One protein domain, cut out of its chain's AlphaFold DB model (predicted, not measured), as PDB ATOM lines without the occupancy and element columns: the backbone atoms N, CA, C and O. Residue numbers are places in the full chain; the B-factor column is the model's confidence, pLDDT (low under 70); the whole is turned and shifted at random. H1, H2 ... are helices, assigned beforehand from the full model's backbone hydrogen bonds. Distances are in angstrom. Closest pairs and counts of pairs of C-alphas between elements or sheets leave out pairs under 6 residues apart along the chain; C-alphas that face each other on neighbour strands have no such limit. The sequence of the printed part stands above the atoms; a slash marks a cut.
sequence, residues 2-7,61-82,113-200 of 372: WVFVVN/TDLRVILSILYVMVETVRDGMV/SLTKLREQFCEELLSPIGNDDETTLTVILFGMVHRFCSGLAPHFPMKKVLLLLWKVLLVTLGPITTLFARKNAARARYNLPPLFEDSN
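AT A GLANCE: This is residues 2 to 7, 61 to 82 and 113 to 200 of the 372 residues of the protein "N1221 domain-containing protein" of Echinostoma caproni (UniProt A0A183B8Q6). Helix H5 lies between H2 and H4 and packs on both, a loose three-helix core with H3 near the later ends of H2 and H5. H6 follows beyond the end of H5, with residues 190 to 200 folding back beside it, and the short H1 comes near the end of H3. The printed part has 116 residues with six named helices, H1 to H6 along the chain, and no named strand; its class is all helix. It is only just compact, close to loose, with a radius of gyration of the C-alphas of 16.1 A and spans of 46 by 39 by 29 A.

HOW THE PARTS SIT: The longest helix, H2, residues 61 to 82, touches H5, residues 158 to 173; the closest C-alphas are those of Tyr 71 and Leu 164, 5.6 A apart. They run the same way at a shallow tilt of 33 degrees, only just short of steep. H4, residues 137 to 149, and H5 form a helical hairpin, touching closest at the C-alphas of Leu 141 and Val 161, 6.2 A apart. H2 and H4 are apart. H3, residues 113 to 124, is close to H2 but not clearly touching, with C-alphas Val 77 and Arg 118 5.9 A apart. Every O i to N i+4 pair is within hydrogen-bond range in H2, H3 and H4; in H5, 11 of 12 are.

IN THESE COORDINATES: H2 runs 31.0 A from C-alpha 61 at (-48.223, -67.089, 2.407), and H5 21.9 A. H4 is 18.6 A long and H3 16.3 A. H6, residues 179 to 189, ends at C-alpha 189, (-42.824, -34.929, 31.582). H1 is residues 2 to 7.

THE WHOLE: Residues 8 to 60 and 83 to 112 are not printed; the C-alpha gaps are 18.2 A and 16.6 A. The link from H3 to H4 is long. The pLDDT is under 70 at residues 2 to 7 and 131.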
ATOM      1  N   TRP A   2     -57.270 -55.256  16.331       57.03
ATOM      2  CA  TRP A   2     -56.269 -55.974  15.538       57.03
ATOM      3  C   TRP A   2     -55.313 -56.808  16.411       57.03
ATOM      4  O   TRP A   2     -54.958 -57.916  16.021       57.03
ATOM      5  N   VAL A   3     -55.034 -56.365  17.644       54.34
ATOM      6  CA  VAL A   3     -54.280 -57.127  18.665       54.34
ATOM      7  C   VAL A   3     -54.819 -58.556  18.863       54.34
ATOM      8  O   VAL A   3     -54.039 -59.499  18.957       54.34
ATOM      9  N   PHE A   4     -56.144 -58.762  18.834       51.91
ATOM     10  CA  PHE A   4     -56.746 -60.100  18.954       51.91
ATOM     11  C   PHE A   4     -56.421 -61.002  17.752       51.91
ATOM     12  O   PHE A   4     -56.199 -62.198  17.921       51.91
ATOM     13  N   VAL A   5     -56.332 -60.431  16.545       55.72
ATOM     14  CA  VAL A   5     -55.925 -61.160  15.331       55.72
ATOM     15  C   VAL A   5     -54.462 -61.599  15.431       55.72
ATOM     16  O   VAL A   5     -54.137 -62.696  14.987       55.72
ATOM     17  N   VAL A   6     -53.586 -60.797  16.049       56.94
ATOM     18  CA  VAL A   6     -52.171 -61.169  16.238       56.94
ATOM     19  C   VAL A   6     -51.980 -62.181  17.360       56.94
ATOM     20  O   VAL A   6     -51.264 -63.158  17.171       56.94
ATOM     21  N   ASN A   7     -52.653 -61.997  18.496       53.41
ATOM     22  CA  ASN A   7     -52.546 -62.917  19.629       53.41
ATOM     23  C   ASN A   7     -53.231 -64.271  19.353       53.41
ATOM     24  O   ASN A   7     -52.880 -65.268  19.976       53.41
ATOM     25  N   THR A  61     -47.030 -67.708   3.017       77.19
ATOM     26  CA  THR A  61     -48.223 -67.089   2.407       77.19
ATOM     27  C   THR A  61     -48.944 -66.203   3.406       77.19
ATOM     28  O   THR A  61     -49.246 -65.047   3.111       77.19
ATOM     29  N   ASP A  62     -49.152 -66.716   4.608       81.44
ATOM     30  CA  ASP A  62     -50.071 -66.140   5.581       81.44
ATOM     31  C   ASP A  62     -49.433 -64.898   6.201       81.44
ATOM     32  O   ASP A  62     -50.025 -63.821   6.172       81.44
ATOM     33  N   LEU A  63     -48.145 -64.966   6.550       85.12
ATOM     34  CA  LEU A  63     -47.314 -63.812   6.899       85.12
ATOM     35  C   LEU A  63     -47.295 -62.748   5.780       85.12
ATOM     36  O   LEU A  63     -47.287 -61.551   6.071       85.12
ATOM     37  N   ARG A  64     -47.349 -63.123   4.488       86.56
ATOM     38  CA  ARG A  64     -47.479 -62.137   3.387       86.56
ATOM     39  C   ARG A  64     -48.863 -61.499   3.338       86.56
ATOM     40  O   ARG A  64     -48.936 -60.324   2.973       86.56
ATOM     41  N   VAL A  65     -49.928 -62.229   3.661       88.44
ATOM     42  CA  VAL A  65     -51.303 -61.707   3.744       88.44
ATOM     43  C   VAL A  65     -51.434 -60.780   4.951       88.44
ATOM     44  O   VAL A  65     -51.790 -59.617   4.771       88.44
ATOM     45  N   ILE A  66     -51.018 -61.225   6.138       88.69
ATOM     46  CA  ILE A  66     -51.005 -60.457   7.391       88.69
ATOM     47  C   ILE A  66     -50.232 -59.145   7.213       88.69
ATOM     48  O   ILE A  66     -50.798 -58.080   7.447       88.69
ATOM     49  N   LEU A  67     -48.994 -59.182   6.694       90.06
ATOM     50  CA  LEU A  67     -48.215 -57.969   6.395       90.06
ATOM     51  C   LEU A  67     -48.881 -57.052   5.353       90.06
ATOM     52  O   LEU A  67     -48.585 -55.861   5.327       90.06
ATOM     53  N   SER A  68     -49.752 -57.574   4.483       90.31
ATOM     54  CA  SER A  68     -50.500 -56.753   3.518       90.31
ATOM     55  C   SER A  68     -51.691 -56.062   4.169       90.31
ATOM     56  O   SER A  68     -51.868 -54.868   3.962       90.31
ATOM     57  N   ILE A  69     -52.465 -56.791   4.978       91.62
ATOM     58  CA  ILE A  69     -53.589 -56.247   5.753       91.62
ATOM     59  C   ILE A  69     -53.072 -55.156   6.699       91.62
ATOM     60  O   ILE A  69     -53.580 -54.039   6.680       91.62
ATOM     61  N   LEU A  70     -51.983 -55.440   7.419       90.94
ATOM     62  CA  LEU A  70     -51.228 -54.472   8.218       90.94
ATOM     63  C   LEU A  70     -50.828 -53.230   7.425       90.94
ATOM     64  O   LEU A  70     -51.118 -52.113   7.835       90.94
ATOM     65  N   TYR A  71     -50.155 -53.419   6.288       92.06
ATOM     66  CA  TYR A  71     -49.686 -52.311   5.462       92.06
ATOM     67  C   TYR A  71     -50.843 -51.437   4.964       92.06
ATOM     68  O   TYR A  71     -50.676 -50.224   4.893       92.06
ATOM     69  N   VAL A  72     -52.004 -52.028   4.660       92.19
ATOM     70  CA  VAL A  72     -53.221 -51.292   4.288       92.19
ATOM     71  C   VAL A  72     -53.813 -50.551   5.489       92.19
ATOM     72  O   VAL A  72     -54.085 -49.366   5.357       92.19
ATOM     73  N   MET A  73     -53.952 -51.180   6.661       91.06
ATOM     74  CA  MET A  73     -54.479 -50.523   7.872       91.06
ATOM     75  C   MET A  73     -53.602 -49.349   8.335       91.06
ATOM     76  O   MET A  73     -54.098 -48.265   8.627       91.06
ATOM     77  N   VAL A  74     -52.279 -49.543   8.357       92.00
ATOM     78  CA  VAL A  74     -51.328 -48.477   8.701       92.00
ATOM     79  C   VAL A  74     -51.314 -47.392   7.616       92.00
ATOM     80  O   VAL A  74     -51.128 -46.224   7.943       92.00
ATOM     81  N   GLU A  75     -51.556 -47.731   6.342       91.38
ATOM     82  CA  GLU A  75     -51.681 -46.732   5.274       91.38
ATOM     83  C   GLU A  75     -52.962 -45.908   5.366       91.38
ATOM     84  O   GLU A  75     -52.878 -44.688   5.305       91.38
ATOM     85  N   THR A  76     -54.135 -46.519   5.551       89.44
ATOM     86  CA  THR A  76     -55.402 -45.769   5.607       89.44
ATOM     87  C   THR A  76     -55.440 -44.802   6.790       89.44
ATOM     88  O   THR A  76     -55.967 -43.695   6.661       89.44
ATOM     89  N   VAL A  77     -54.815 -45.164   7.915       88.50
ATOM     90  CA  VAL A  77     -54.601 -44.243   9.040       88.50
ATOM     91  C   VAL A  77     -53.581 -43.156   8.689       88.50
ATOM     92  O   VAL A  77     -53.870 -41.978   8.901       88.50
ATOM     93  N   ARG A  78     -52.427 -43.504   8.099       87.31
ATOM     94  CA  ARG A  78     -51.370 -42.541   7.733       87.31
ATOM     95  C   ARG A  78     -51.834 -41.512   6.706       87.31
ATOM     96  O   ARG A  78     -51.657 -40.319   6.930       87.31
ATOM     97  N   ASP A  79     -52.425 -41.954   5.603       86.44
ATOM     98  CA  ASP A  79     -52.922 -41.078   4.541       86.44
ATOM     99  C   ASP A  79     -54.081 -40.216   5.065       86.44
ATOM    100  O   ASP A  79     -54.151 -39.025   4.767       86.44
ATOM    101  N   GLY A  80     -54.917 -40.762   5.956       80.81
ATOM    102  CA  GLY A  80     -55.906 -39.989   6.702       80.81
ATOM    103  C   GLY A  80     -55.291 -38.867   7.552       80.81
ATOM    104  O   GLY A  80     -55.764 -37.735   7.503       80.81
ATOM    105  N   MET A  81     -54.223 -39.150   8.305       77.75
ATOM    106  CA  MET A  81     -53.505 -38.150   9.116       77.75
ATOM    107  C   MET A  81     -52.745 -37.107   8.278       77.75
ATOM    108  O   MET A  81     -52.465 -36.020   8.776       77.75
ATOM    109  N   VAL A  82     -52.383 -37.430   7.033       74.56
ATOM    110  CA  VAL A  82     -51.705 -36.506   6.106       74.56
ATOM    111  C   VAL A  82     -52.704 -35.604   5.379       74.56
ATOM    112  O   VAL A  82     -52.419 -34.422   5.191       74.56
ATOM    113  N   SER A 113     -64.596 -38.055  15.689       85.06
ATOM    114  CA  SER A 113     -64.716 -39.493  15.949       85.06
ATOM    115  C   SER A 113     -63.718 -40.298  15.111       85.06
ATOM    116  O   SER A 113     -63.039 -41.180  15.640       85.06
ATOM    117  N   LEU A 114     -63.549 -39.935  13.835       83.31
ATOM    118  CA  LEU A 114     -62.543 -40.503  12.938       83.31
ATOM    119  C   LEU A 114     -61.111 -40.222  13.431       83.31
ATOM    120  O   LEU A 114     -60.253 -41.101  13.369       83.31
ATOM    121  N   THR A 115     -60.854 -39.018  13.949       83.62
ATOM    122  CA  THR A 115     -59.546 -38.636  14.508       83.62
ATOM    123  C   THR A 115     -59.220 -39.447  15.761       83.62
ATOM    124  O   THR A 115     -58.174 -40.093  15.797       83.62
ATOM    125  N   LYS A 116     -60.155 -39.545  16.716       87.00
ATOM    126  CA  LYS A 116     -60.002 -40.387  17.918       87.00
ATOM    127  C   LYS A 116     -59.753 -41.859  17.576       87.00
ATOM    128  O   LYS A 116     -58.931 -42.504  18.216       87.00
ATOM    129  N   LEU A 117     -60.404 -42.390  16.536       86.94
ATOM    130  CA  LEU A 117     -60.174 -43.765  16.074       86.94
ATOM    131  C   LEU A 117     -58.755 -43.967  15.507       86.94
ATOM    132  O   LEU A 117     -58.152 -45.018  15.726       86.94
ATOM    133  N   ARG A 118     -58.196 -42.969  14.807       87.38
ATOM    134  CA  ARG A 118     -56.803 -42.995  14.323       87.38
ATOM    135  C   ARG A 118     -55.805 -42.928  15.479       87.38
ATOM    136  O   ARG A 118     -54.828 -43.672  15.466       87.38
ATOM    137  N   GLU A 119     -56.056 -42.079  16.475       86.56
ATOM    138  CA  GLU A 119     -55.237 -41.983  17.692       86.56
ATOM    139  C   GLU A 119     -55.258 -43.308  18.471       86.56
ATOM    140  O   GLU A 119     -54.200 -43.883  18.725       86.56
ATOM    141  N   GLN A 120     -56.446 -43.876  18.704       89.62
ATOM    142  CA  GLN A 120     -56.612 -45.182  19.349       89.62
ATOM    143  C   GLN A 120     -55.895 -46.316  18.597       89.62
ATOM    144  O   GLN A 120     -55.331 -47.212  19.226       89.62
ATOM    145  N   PHE A 121     -55.877 -46.285  17.259       89.50
ATOM    146  CA  PHE A 121     -55.121 -47.247  16.453       89.50
ATOM    147  C   PHE A 121     -53.602 -47.054  16.577       89.50
ATOM    148  O   PHE A 121     -52.862 -48.036  16.595       89.50
ATOM    149  N   CYS A 122     -53.116 -45.815  16.710       87.31
ATOM    150  CA  CYS A 122     -51.700 -45.552  16.986       87.31
ATOM    151  C   CYS A 122     -51.272 -46.099  18.358       87.31
ATOM    152  O   CYS A 122     -50.132 -46.537  18.503       87.31
ATOM    153  N   GLU A 123     -52.183 -46.122  19.334       86.69
ATOM    154  CA  GLU A 123     -51.973 -46.768  20.633       86.69
ATOM    155  C   GLU A 123     -52.062 -48.306  20.543       86.69
ATOM    156  O   GLU A 123     -51.167 -48.980  21.053       86.69
ATOM    157  N   GLU A 124     -53.034 -48.888  19.815       88.94
ATOM    158  CA  GLU A 124     -53.062 -50.346  19.543       88.94
ATOM    159  C   GLU A 124     -51.758 -50.819  18.864       88.94
ATOM    160  O   GLU A 124     -51.238 -51.873  19.225       88.94
ATOM    161  N   LEU A 125     -51.174 -50.038  17.941       86.69
ATOM    162  CA  LEU A 125     -49.886 -50.352  17.295       86.69
ATOM    163  C   LEU A 125     -48.677 -50.360  18.249       86.69
ATOM    164  O   LEU A 125     -47.652 -50.962  17.913       86.69
ATOM    165  N   LEU A 126     -48.765 -49.658  19.382       83.94
ATOM    166  CA  LEU A 126     -47.700 -49.555  20.386       83.94
ATOM    167  C   LEU A 126     -47.896 -50.497  21.579       83.94
ATOM    168  O   LEU A 126     -46.938 -50.728  22.317       83.94
ATOM    169  N   SER A 127     -49.094 -51.061  21.751       85.31
ATOM    170  CA  SER A 127     -49.363 -52.075  22.773       85.31
ATOM    171  C   SER A 127     -48.460 -53.321  22.626       85.31
ATOM    172  O   SER A 127     -48.050 -53.662  21.506       85.31
ATOM    173  N   PRO A 128     -48.108 -53.999  23.737       83.75
ATOM    174  CA  PRO A 128     -47.374 -55.261  23.687       83.75
ATOM    175  C   PRO A 128     -48.221 -56.365  23.045       83.75
ATOM    176  O   PRO A 128     -49.438 -56.435  23.227       83.75
ATOM    177  N   ILE A 129     -47.569 -57.234  22.271       77.06
ATOM    178  CA  ILE A 129     -48.214 -58.307  21.510       77.06
ATOM    179  C   ILE A 129     -47.693 -59.648  22.019       77.06
ATOM    180  O   ILE A 129     -46.600 -60.085  21.650       77.06
ATOM    181  N   GLY A 130     -48.497 -60.305  22.851       71.06
ATOM    182  CA  GLY A 130     -48.192 -61.588  23.474       71.06
ATOM    183  C   GLY A 130     -48.228 -61.502  24.997       71.06
ATOM    184  O   GLY A 130     -48.953 -60.686  25.558       71.06
ATOM    185  N   ASN A 131     -47.450 -62.372  25.639       65.38
ATOM    186  CA  ASN A 131     -47.365 -62.490  27.098       65.38
ATOM    187  C   ASN A 131     -46.191 -61.688  27.691       65.38
ATOM    188  O   ASN A 131     -46.066 -61.609  28.908       65.38
ATOM    189  N   ASP A 132     -45.320 -61.152  26.831       74.25
ATOM    190  CA  ASP A 132     -44.085 -60.465  27.194       74.25
ATOM    191  C   ASP A 132     -44.297 -58.946  27.023       74.25
ATOM    192  O   ASP A 132     -44.551 -58.474  25.912       74.25
ATOM    193  N   ASP A 133     -44.174 -58.155  28.094       74.81
ATOM    194  CA  ASP A 133     -44.502 -56.712  28.082       74.81
ATOM    195  C   ASP A 133     -43.653 -55.864  27.104       74.81
ATOM    196  O   ASP A 133     -43.991 -54.719  26.800       74.81
ATOM    197  N   GLU A 134     -42.554 -56.414  26.580       77.69
ATOM    198  CA  GLU A 134     -41.646 -55.741  25.643       77.69
ATOM    199  C   GLU A 134     -41.961 -56.008  24.151       77.69
ATOM    200  O   GLU A 134     -41.412 -55.334  23.273       77.69
ATOM    201  N   THR A 135     -42.824 -56.975  23.804       85.31
ATOM    202  CA  THR A 135     -42.961 -57.466  22.412       85.31
ATOM    203  C   THR A 135     -43.945 -56.668  21.548       85.31
ATOM    204  O   THR A 135     -44.891 -57.208  20.980       85.31
ATOM    205  N   THR A 136     -43.715 -55.365  21.371       89.31
ATOM    206  CA  THR A 136     -44.467 -54.535  20.405       89.31
ATOM    207  C   THR A 136     -44.270 -55.013  18.953       89.31
ATOM    208  O   THR A 136     -43.196 -55.503  18.587       89.31
ATOM    209  N   LEU A 137     -45.242 -54.757  18.063       89.25
ATOM    210  CA  LEU A 137     -45.156 -55.024  16.611       89.25
ATOM    211  C   LEU A 137     -43.820 -54.587  15.980       89.25
ATOM    212  O   LEU A 137     -43.223 -55.312  15.183       89.25
ATOM    213  N   THR A 138     -43.335 -53.400  16.348       90.38
ATOM    214  CA  THR A 138     -42.062 -52.834  15.879       90.38
ATOM    215  C   THR A 138     -40.867 -53.738  16.209       90.38
ATOM    216  O   THR A 138     -39.994 -53.923  15.361       90.38
ATOM    217  N   VAL A 139     -40.843 -54.346  17.401       89.69
ATOM    218  CA  VAL A 139     -39.783 -55.265  17.853       89.69
ATOM    219  C   VAL A 139     -39.823 -56.563  17.045       89.69
ATOM    220  O   VAL A 139     -38.792 -56.998  16.534       89.69
ATOM    221  N   ILE A 140     -41.017 -57.125  16.828       88.94
ATOM    222  CA  ILE A 140     -41.226 -58.327  16.001       88.94
ATOM    223  C   ILE A 140     -40.720 -58.094  14.564       88.94
ATOM    224  O   ILE A 140     -39.986 -58.919  14.009       88.94
ATOM    225  N   LEU A 141     -41.043 -56.940  13.968       90.81
ATOM    226  CA  LEU A 141     -40.578 -56.564  12.629       90.81
ATOM    227  C   LEU A 141     -39.055 -56.355  12.569       90.81
ATOM    228  O   LEU A 141     -38.422 -56.815  11.616       90.81
ATOM    229  N   PHE A 142     -38.435 -55.739  13.582       91.50
ATOM    230  CA  PHE A 142     -36.971 -55.675  13.684       91.50
ATOM    231  C   PHE A 142     -36.336 -57.067  13.834       91.50
ATOM    232  O   PHE A 142     -35.315 -57.336  13.199       91.50
ATOM    233  N   GLY A 143     -36.958 -57.980  14.586       89.25
ATOM    234  CA  GLY A 143     -36.533 -59.379  14.697       89.25
ATOM    235  C   GLY A 143     -36.525 -60.101  13.345       89.25
ATOM    236  O   GLY A 143     -35.546 -60.773  13.007       89.25
ATOM    237  N   MET A 144     -37.560 -59.896  12.520       88.00
ATOM    238  CA  MET A 144     -37.611 -60.410  11.143       88.00
ATOM    239  C   MET A 144     -36.477 -59.851  10.270       88.00
ATOM    240  O   MET A 144     -35.843 -60.613   9.536       88.00
ATOM    241  N   VAL A 145     -36.190 -58.543  10.358       90.50
ATOM    242  CA  VAL A 145     -35.059 -57.911   9.647       90.50
ATOM    243  C   VAL A 145     -33.728 -58.510  10.107       90.50
ATOM    244  O   VAL A 145     -32.924 -58.919   9.271       90.50
ATOM    245  N   HIS A 146     -33.504 -58.634  11.417       88.56
ATOM    246  CA  HIS A 146     -32.261 -59.169  11.973       88.56
ATOM    247  C   HIS A 146     -31.999 -60.615  11.521       88.56
ATOM    248  O   HIS A 146     -30.942 -60.898  10.960       88.56
ATOM    249  N   ARG A 147     -32.986 -61.516  11.661       82.56
ATOM    250  CA  ARG A 147     -32.874 -62.931  11.236       82.56
ATOM    251  C   ARG A 147     -32.596 -63.079   9.730       82.56
ATOM    252  O   ARG A 147     -31.904 -64.016   9.330       82.56
ATOM    253  N   PHE A 148     -33.099 -62.161   8.901       86.06
ATOM    254  CA  PHE A 148     -32.786 -62.100   7.469       86.06
ATOM    255  C   PHE A 148     -31.354 -61.612   7.209       86.06
ATOM    256  O   PHE A 148     -30.642 -62.234   6.425       86.06
ATOM    257  N   CYS A 149     -30.898 -60.561   7.898       85.81
ATOM    258  CA  CYS A 149     -29.516 -60.075   7.811       85.81
ATOM    259  C   CYS A 149     -28.488 -61.127   8.269       85.81
ATOM    260  O   CYS A 149     -27.401 -61.196   7.704       85.81
ATOM    261  N   SER A 150     -28.841 -61.995   9.224       87.88
ATOM    262  CA  SER A 150     -28.037 -63.167   9.615       87.88
ATOM    263  C   SER A 150     -28.055 -64.321   8.592       87.88
ATOM    264  O   SER A 150     -27.463 -65.364   8.850       87.88
ATOM    265  N   GLY A 151     -28.778 -64.197   7.473       80.69
ATOM    266  CA  GLY A 151     -28.924 -65.249   6.458       80.69
ATOM    267  C   GLY A 151     -29.793 -66.446   6.871       80.69
ATOM    268  O   GLY A 151     -29.925 -67.393   6.101       80.69
ATOM    269  N   LEU A 152     -30.411 -66.417   8.059       72.50
ATOM    270  CA  LEU A 152     -31.157 -67.550   8.625       72.50
ATOM    271  C   LEU A 152     -32.559 -67.722   8.019       72.50
ATOM    272  O   LEU A 152     -33.137 -68.801   8.119       72.50
ATOM    273  N   ALA A 153     -33.113 -66.673   7.402       71.12
ATOM    274  CA  ALA A 153     -34.484 -66.652   6.884       71.12
ATOM    275  C   ALA A 153     -34.597 -66.015   5.476       71.12
ATOM    276  O   ALA A 153     -35.298 -65.013   5.303       71.12
ATOM    277  N   PRO A 154     -33.941 -66.572   4.436       71.38
ATOM    278  CA  PRO A 154     -33.880 -65.964   3.098       71.38
ATOM    279  C   PRO A 154     -35.240 -65.852   2.382       71.38
ATOM    280  O   PRO A 154     -35.371 -65.084   1.432       71.38
ATOM    281  N   HIS A 155     -36.262 -66.590   2.831       75.62
ATOM    282  CA  HIS A 155     -37.601 -66.606   2.227       75.62
ATOM    283  C   HIS A 155     -38.586 -65.577   2.813       75.62
ATOM    284  O   HIS A 155     -39.723 -65.482   2.334       75.62
ATOM    285  N   PHE A 156     -38.179 -64.790   3.820       79.62
ATOM    286  CA  PHE A 156     -39.016 -63.713   4.347       79.62
ATOM    287  C   PHE A 156     -39.344 -62.673   3.257       79.62
ATOM    288  O   PHE A 156     -38.477 -62.315   2.453       79.62
ATOM    289  N   PRO A 157     -40.571 -62.118   3.232       86.38
ATOM    290  CA  PRO A 157     -40.964 -61.069   2.296       86.38
ATOM    291  C   PRO A 157     -40.375 -59.719   2.734       86.38
ATOM    292  O   PRO A 157     -41.103 -58.778   3.040       86.38
ATOM    293  N   MET A 158     -39.044 -59.617   2.769       90.00
ATOM    294  CA  MET A 158     -38.309 -58.539   3.437       90.00
ATOM    295  C   MET A 158     -38.663 -57.140   2.924       90.00
ATOM    296  O   MET A 158     -38.711 -56.189   3.697       90.00
ATOM    297  N   LYS A 159     -39.045 -57.021   1.645       90.25
ATOM    298  CA  LYS A 159     -39.629 -55.787   1.102       90.25
ATOM    299  C   LYS A 159     -40.879 -55.351   1.880       90.25
ATOM    300  O   LYS A 159     -40.963 -54.189   2.238       90.25
ATOM    301  N   LYS A 160     -41.822 -56.252   2.190       90.94
ATOM    302  CA  LYS A 160     -43.023 -55.933   2.988       90.94
ATOM    303  C   LYS A 160     -42.701 -55.695   4.466       90.94
ATOM    304  O   LYS A 160     -43.266 -54.772   5.034       90.94
ATOM    305  N   VAL A 161     -41.774 -56.457   5.055       91.81
ATOM    306  CA  VAL A 161     -41.322 -56.249   6.448       91.81
ATOM    307  C   VAL A 161     -40.744 -54.840   6.617       91.81
ATOM    308  O   VAL A 161     -41.225 -54.078   7.450       91.81
ATOM    309  N   LEU A 162     -39.782 -54.452   5.771       93.12
ATOM    310  CA  LEU A 162     -39.201 -53.105   5.773       93.12
ATOM    311  C   LEU A 162     -40.244 -52.027   5.449       93.12
ATOM    312  O   LEU A 162     -40.272 -50.996   6.120       93.12
ATOM    313  N   LEU A 163     -41.104 -52.255   4.443       92.12
ATOM    314  CA  LEU A 163     -42.137 -51.292   4.045       92.12
ATOM    315  C   LEU A 163     -43.178 -51.034   5.143       92.12
ATOM    316  O   LEU A 163     -43.667 -49.915   5.257       92.12
ATOM    317  N   LEU A 164     -43.517 -52.047   5.942       93.50
ATOM    318  CA  LEU A 164     -44.388 -51.877   7.098       93.50
ATOM    319  C   LEU A 164     -43.645 -51.209   8.261       93.50
ATOM    320  O   LEU A 164     -44.177 -50.281   8.861       93.50
ATOM    321  N   LEU A 165     -42.413 -51.638   8.550       93.25
ATOM    322  CA  LEU A 165     -41.621 -51.128   9.669       93.25
ATOM    323  C   LEU A 165     -41.412 -49.607   9.588       93.25
ATOM    324  O   LEU A 165     -41.660 -48.918  10.576       93.25
ATOM    325  N   TRP A 166     -41.044 -49.047   8.425       91.75
ATOM    326  CA  TRP A 166     -40.917 -47.584   8.314       91.75
ATOM    327  C   TRP A 166     -42.261 -46.861   8.446       91.75
ATOM    328  O   TRP A 166     -42.292 -45.750   8.972       91.75
ATOM    329  N   LYS A 167     -43.372 -47.473   8.023       91.00
ATOM    330  CA  LYS A 167     -44.707 -46.880   8.173       91.00
ATOM    331  C   LYS A 167     -45.189 -46.868   9.614       91.00
ATOM    332  O   LYS A 167     -45.635 -45.821  10.067       91.00
ATOM    333  N   VAL A 168     -45.048 -47.978  10.343       92.00
ATOM    334  CA  VAL A 168     -45.371 -48.047  11.779       92.00
ATOM    335  C   VAL A 168     -44.530 -47.025  12.550       92.00
ATOM    336  O   VAL A 168     -45.074 -46.272  13.354       92.00
ATOM    337  N   LEU A 169     -43.234 -46.907  12.237       90.56
ATOM    338  CA  LEU A 169     -42.359 -45.891  12.833       90.56
ATOM    339  C   LEU A 169     -42.782 -44.452  12.484       90.56
ATOM    340  O   LEU A 169     -42.772 -43.602  13.370       90.56
ATOM    341  N   LEU A 170     -43.181 -44.154  11.239       87.06
ATOM    342  CA  LEU A 170     -43.650 -42.807  10.869       87.06
ATOM    343  C   LEU A 170     -45.020 -42.453  11.458       87.06
ATOM    344  O   LEU A 170     -45.230 -41.292  11.799       87.06
ATOM    345  N   VAL A 171     -45.940 -43.412  11.580       88.31
ATOM    346  CA  VAL A 171     -47.259 -43.202  12.201       88.31
ATOM    347  C   VAL A 171     -47.107 -42.940  13.701       88.31
ATOM    348  O   VAL A 171     -47.633 -41.954  14.210       88.31
ATOM    349  N   THR A 172     -46.322 -43.763  14.399       87.06
ATOM    350  CA  THR A 172     -46.152 -43.661  15.858       87.06
ATOM    351  C   THR A 172     -45.266 -42.477  16.268       87.06
ATOM    352  O   THR A 172     -45.680 -41.624  17.057       87.06
ATOM    353  N   LEU A 173     -44.060 -42.349  15.701       83.38
ATOM    354  CA  LEU A 173     -43.116 -41.281  16.067       83.38
ATOM    355  C   LEU A 173     -43.453 -39.933  15.409       83.38
ATOM    356  O   LEU A 173     -43.114 -38.880  15.963       83.38
ATOM    357  N   GLY A 174     -44.172 -39.943  14.285       81.56
ATOM    358  CA  GLY A 174     -44.438 -38.766  13.460       81.56
ATOM    359  C   GLY A 174     -43.262 -38.400  12.540       81.56
ATOM    360  O   GLY A 174     -42.221 -39.066  12.534       81.56
ATOM    361  N   PRO A 175     -43.385 -37.321  11.747       82.50
ATOM    362  CA  PRO A 175     -42.301 -36.859  10.890       82.50
ATOM    363  C   PRO A 175     -41.097 -36.369  11.710       82.50
ATOM    364  O   PRO A 175     -41.222 -35.745  12.766       82.50
ATOM    365  N   ILE A 176     -39.893 -36.577  11.170       82.38
ATOM    366  CA  ILE A 176     -38.614 -36.197  11.799       82.38
ATOM    367  C   ILE A 176     -38.472 -34.682  12.081       82.38
ATOM    368  O   ILE A 176     -37.581 -34.264  12.811       82.38
ATOM    369  N   THR A 177     -39.353 -33.836  11.540       81.94
ATOM    370  CA  THR A 177     -39.471 -32.407  11.889       81.94
ATOM    371  C   THR A 177     -40.129 -32.173  13.253       81.94
ATOM    372  O   THR A 177     -39.678 -31.313  14.000       81.94
ATOM    373  N   THR A 178     -41.152 -32.950  13.624       83.06
ATOM    374  CA  THR A 178     -41.839 -32.836  14.928       83.06
ATOM    375  C   THR A 178     -41.142 -33.619  16.043       83.06
ATOM    376  O   THR A 178     -41.399 -33.401  17.228       83.06
ATOM    377  N   LEU A 179     -40.250 -34.540  15.672       84.25
ATOM    378  CA  LEU A 179     -39.582 -35.480  16.574       84.25
ATOM    379  C   LEU A 179     -38.707 -34.795  17.642       84.25
ATOM    380  O   LEU A 179     -38.656 -35.276  18.772       84.25
ATOM    381  N   PHE A 180     -38.065 -33.661  17.336       86.75
ATOM    382  CA  PHE A 180     -37.309 -32.879  18.328       86.75
ATOM    383  C   PHE A 180     -38.225 -32.314  19.427       86.75
ATOM    384  O   PHE A 180     -37.982 -32.541  20.613       86.75
ATOM    385  N   ALA A 181     -39.335 -31.675  19.038       87.31
ATOM    386  CA  ALA A 181     -40.328 -31.151  19.975       87.31
ATOM    387  C   ALA A 181     -40.944 -32.270  20.834       87.31
ATOM    388  O   ALA A 181     -40.973 -32.151  22.058       87.31
ATOM    389  N   ARG A 182     -41.334 -33.404  20.228       85.44
ATOM    390  CA  ARG A 182     -41.827 -34.588  20.961       85.44
ATOM    391  C   ARG A 182     -40.786 -35.134  21.958       85.44
ATOM    392  O   ARG A 182     -41.139 -35.412  23.102       85.44
ATOM    393  N   LYS A 183     -39.500 -35.219  21.584       88.44
ATOM    394  CA  LYS A 183     -38.404 -35.670  22.474       88.44
ATOM    395  C   LYS A 183     -38.132 -34.737  23.658       88.44
ATOM    396  O   LYS A 183     -37.680 -35.230  24.695       88.44
ATOM    397  N   ASN A 184     -38.378 -33.434  23.513       89.75
ATOM    398  CA  ASN A 184     -38.239 -32.461  24.599       89.75
ATOM    399  C   ASN A 184     -39.503 -32.380  25.470       89.75
ATOM    400  O   ASN A 184     -39.377 -32.332  26.688       89.75
ATOM    401  N   ALA A 185     -40.702 -32.496  24.891       89.62
ATOM    402  CA  ALA A 185     -41.946 -32.631  25.654       89.62
ATOM    403  C   ALA A 185     -41.952 -33.902  26.528       89.62
ATOM    404  O   ALA A 185     -42.347 -33.853  27.690       89.62
ATOM    405  N   ALA A 186     -41.446 -35.026  26.005       89.19
ATOM    406  CA  ALA A 186     -41.255 -36.246  26.789       89.19
ATOM    407  C   ALA A 186     -40.244 -36.048  27.936       89.19
ATOM    408  O   ALA A 186     -40.509 -36.468  29.056       89.19
ATOM    409  N   ARG A 187     -39.117 -35.357  27.695       92.19
ATOM    410  CA  ARG A 187     -38.142 -35.019  28.752       92.19
ATOM    411  C   ARG A 187     -38.754 -34.156  29.848       92.19
ATOM    412  O   ARG A 187     -38.575 -34.484  31.013       92.19
ATOM    413  N   ALA A 188     -39.528 -33.135  29.479       93.00
ATOM    414  CA  ALA A 188     -40.225 -32.277  30.430       93.00
ATOM    415  C   ALA A 188     -41.196 -33.068  31.329       93.00
ATOM    416  O   ALA A 188     -41.196 -32.857  32.536       93.00
ATOM    417  N   ARG A 189     -41.947 -34.041  30.783       92.81
ATOM    418  CA  ARG A 189     -42.824 -34.929  31.582       92.81
ATOM    419  C   ARG A 189     -42.078 -35.751  32.641       92.81
ATOM    420  O   ARG A 189     -42.666 -36.070  33.667       92.81
ATOM    421  N   TYR A 190     -40.808 -36.080  32.402       93.38
ATOM    422  CA  TYR A 190     -39.946 -36.805  33.343       93.38
ATOM    423  C   TYR A 190     -38.943 -35.888  34.080       93.38
ATOM    424  O   TYR A 190     -38.044 -36.385  34.750       93.38
ATOM    425  N   ASN A 191     -39.077 -34.559  33.966       92.00
ATOM    426  CA  ASN A 191     -38.169 -33.549  34.532       92.00
ATOM    427  C   ASN A 191     -36.687 -33.657  34.090       92.00
ATOM    428  O   ASN A 191     -35.792 -33.195  34.795       92.00
ATOM    429  N   LEU A 192     -36.403 -34.228  32.912       93.69
ATOM    430  CA  LEU A 192     -35.049 -34.234  32.339       93.69
ATOM    431  C   LEU A 192     -34.722 -32.910  31.614       93.69
ATOM    432  O   LEU A 192     -35.609 -32.332  30.979       93.69
ATOM    433  N   PRO A 193     -33.443 -32.477  31.594       90.44
ATOM    434  CA  PRO A 193     -33.002 -31.316  30.821       90.44
ATOM    435  C   PRO A 193     -33.360 -31.413  29.324       90.44
ATOM    436  O   PRO A 193     -33.248 -32.498  28.736       90.44
ATOM    437  N   PRO A 194     -33.760 -30.304  28.673       90.12
ATOM    438  CA  PRO A 194     -34.106 -30.295  27.255       90.12
ATOM    439  C   PRO A 194     -32.878 -30.534  26.366       90.12
ATOM    440  O   PRO A 194     -31.771 -30.090  26.667       90.12
ATOM    441  N   LEU A 195     -33.074 -31.191  25.219       87.12
ATOM    442  CA  LEU A 195     -32.051 -31.250  24.174       87.12
ATOM    443  C   LEU A 195     -31.946 -29.888  23.485       87.12
ATOM    444  O   LEU A 195     -32.964 -29.333  23.071       87.12
ATOM    445  N   PHE A 196     -30.720 -29.398  23.308       84.50
ATOM    446  CA  PHE A 196     -30.427 -28.161  22.579       84.50
ATOM    447  C   PHE A 196     -30.213 -28.390  21.070       84.50
ATOM    448  O   PHE A 196     -30.463 -27.486  20.276       84.50
ATOM    449  N   GLU A 197     -29.810 -29.597  20.650       86.81
ATOM    450  CA  GLU A 197     -29.583 -29.925  19.235       86.81
ATOM    451  C   GLU A 197     -30.775 -30.638  18.583       86.81
ATOM    452  O   GLU A 197     -31.136 -31.762  18.950       86.81
ATOM    453  N   ASP A 198     -31.331 -30.033  17.532       88.12
ATOM    454  CA  ASP A 198     -32.209 -30.739  16.602       88.12
ATOM    455  C   ASP A 198     -31.382 -31.601  15.637       88.12
ATOM    456  O   ASP A 198     -30.740 -31.105  14.706       88.12
ATOM    457  N   SER A 199     -31.453 -32.919  15.829       87.38
ATOM    458  CA  SER A 199     -30.789 -33.919  14.990       87.38
ATOM    459  C   SER A 199     -31.129 -33.775  13.496       87.38
ATOM    460  O   SER A 199     -30.285 -34.073  12.656       87.38
ATOM    461  N   ASN A 200     -32.323 -33.287  13.140       86.50
ATOM    462  CA  ASN A 200     -32.730 -33.040  11.751       86.50
ATOM    463  C   ASN A 200     -31.891 -31.912  11.128       86.50
ATOM    464  O   ASN A 200     -31.356 -32.060  10.027       86.50
TER     465      ASN A 200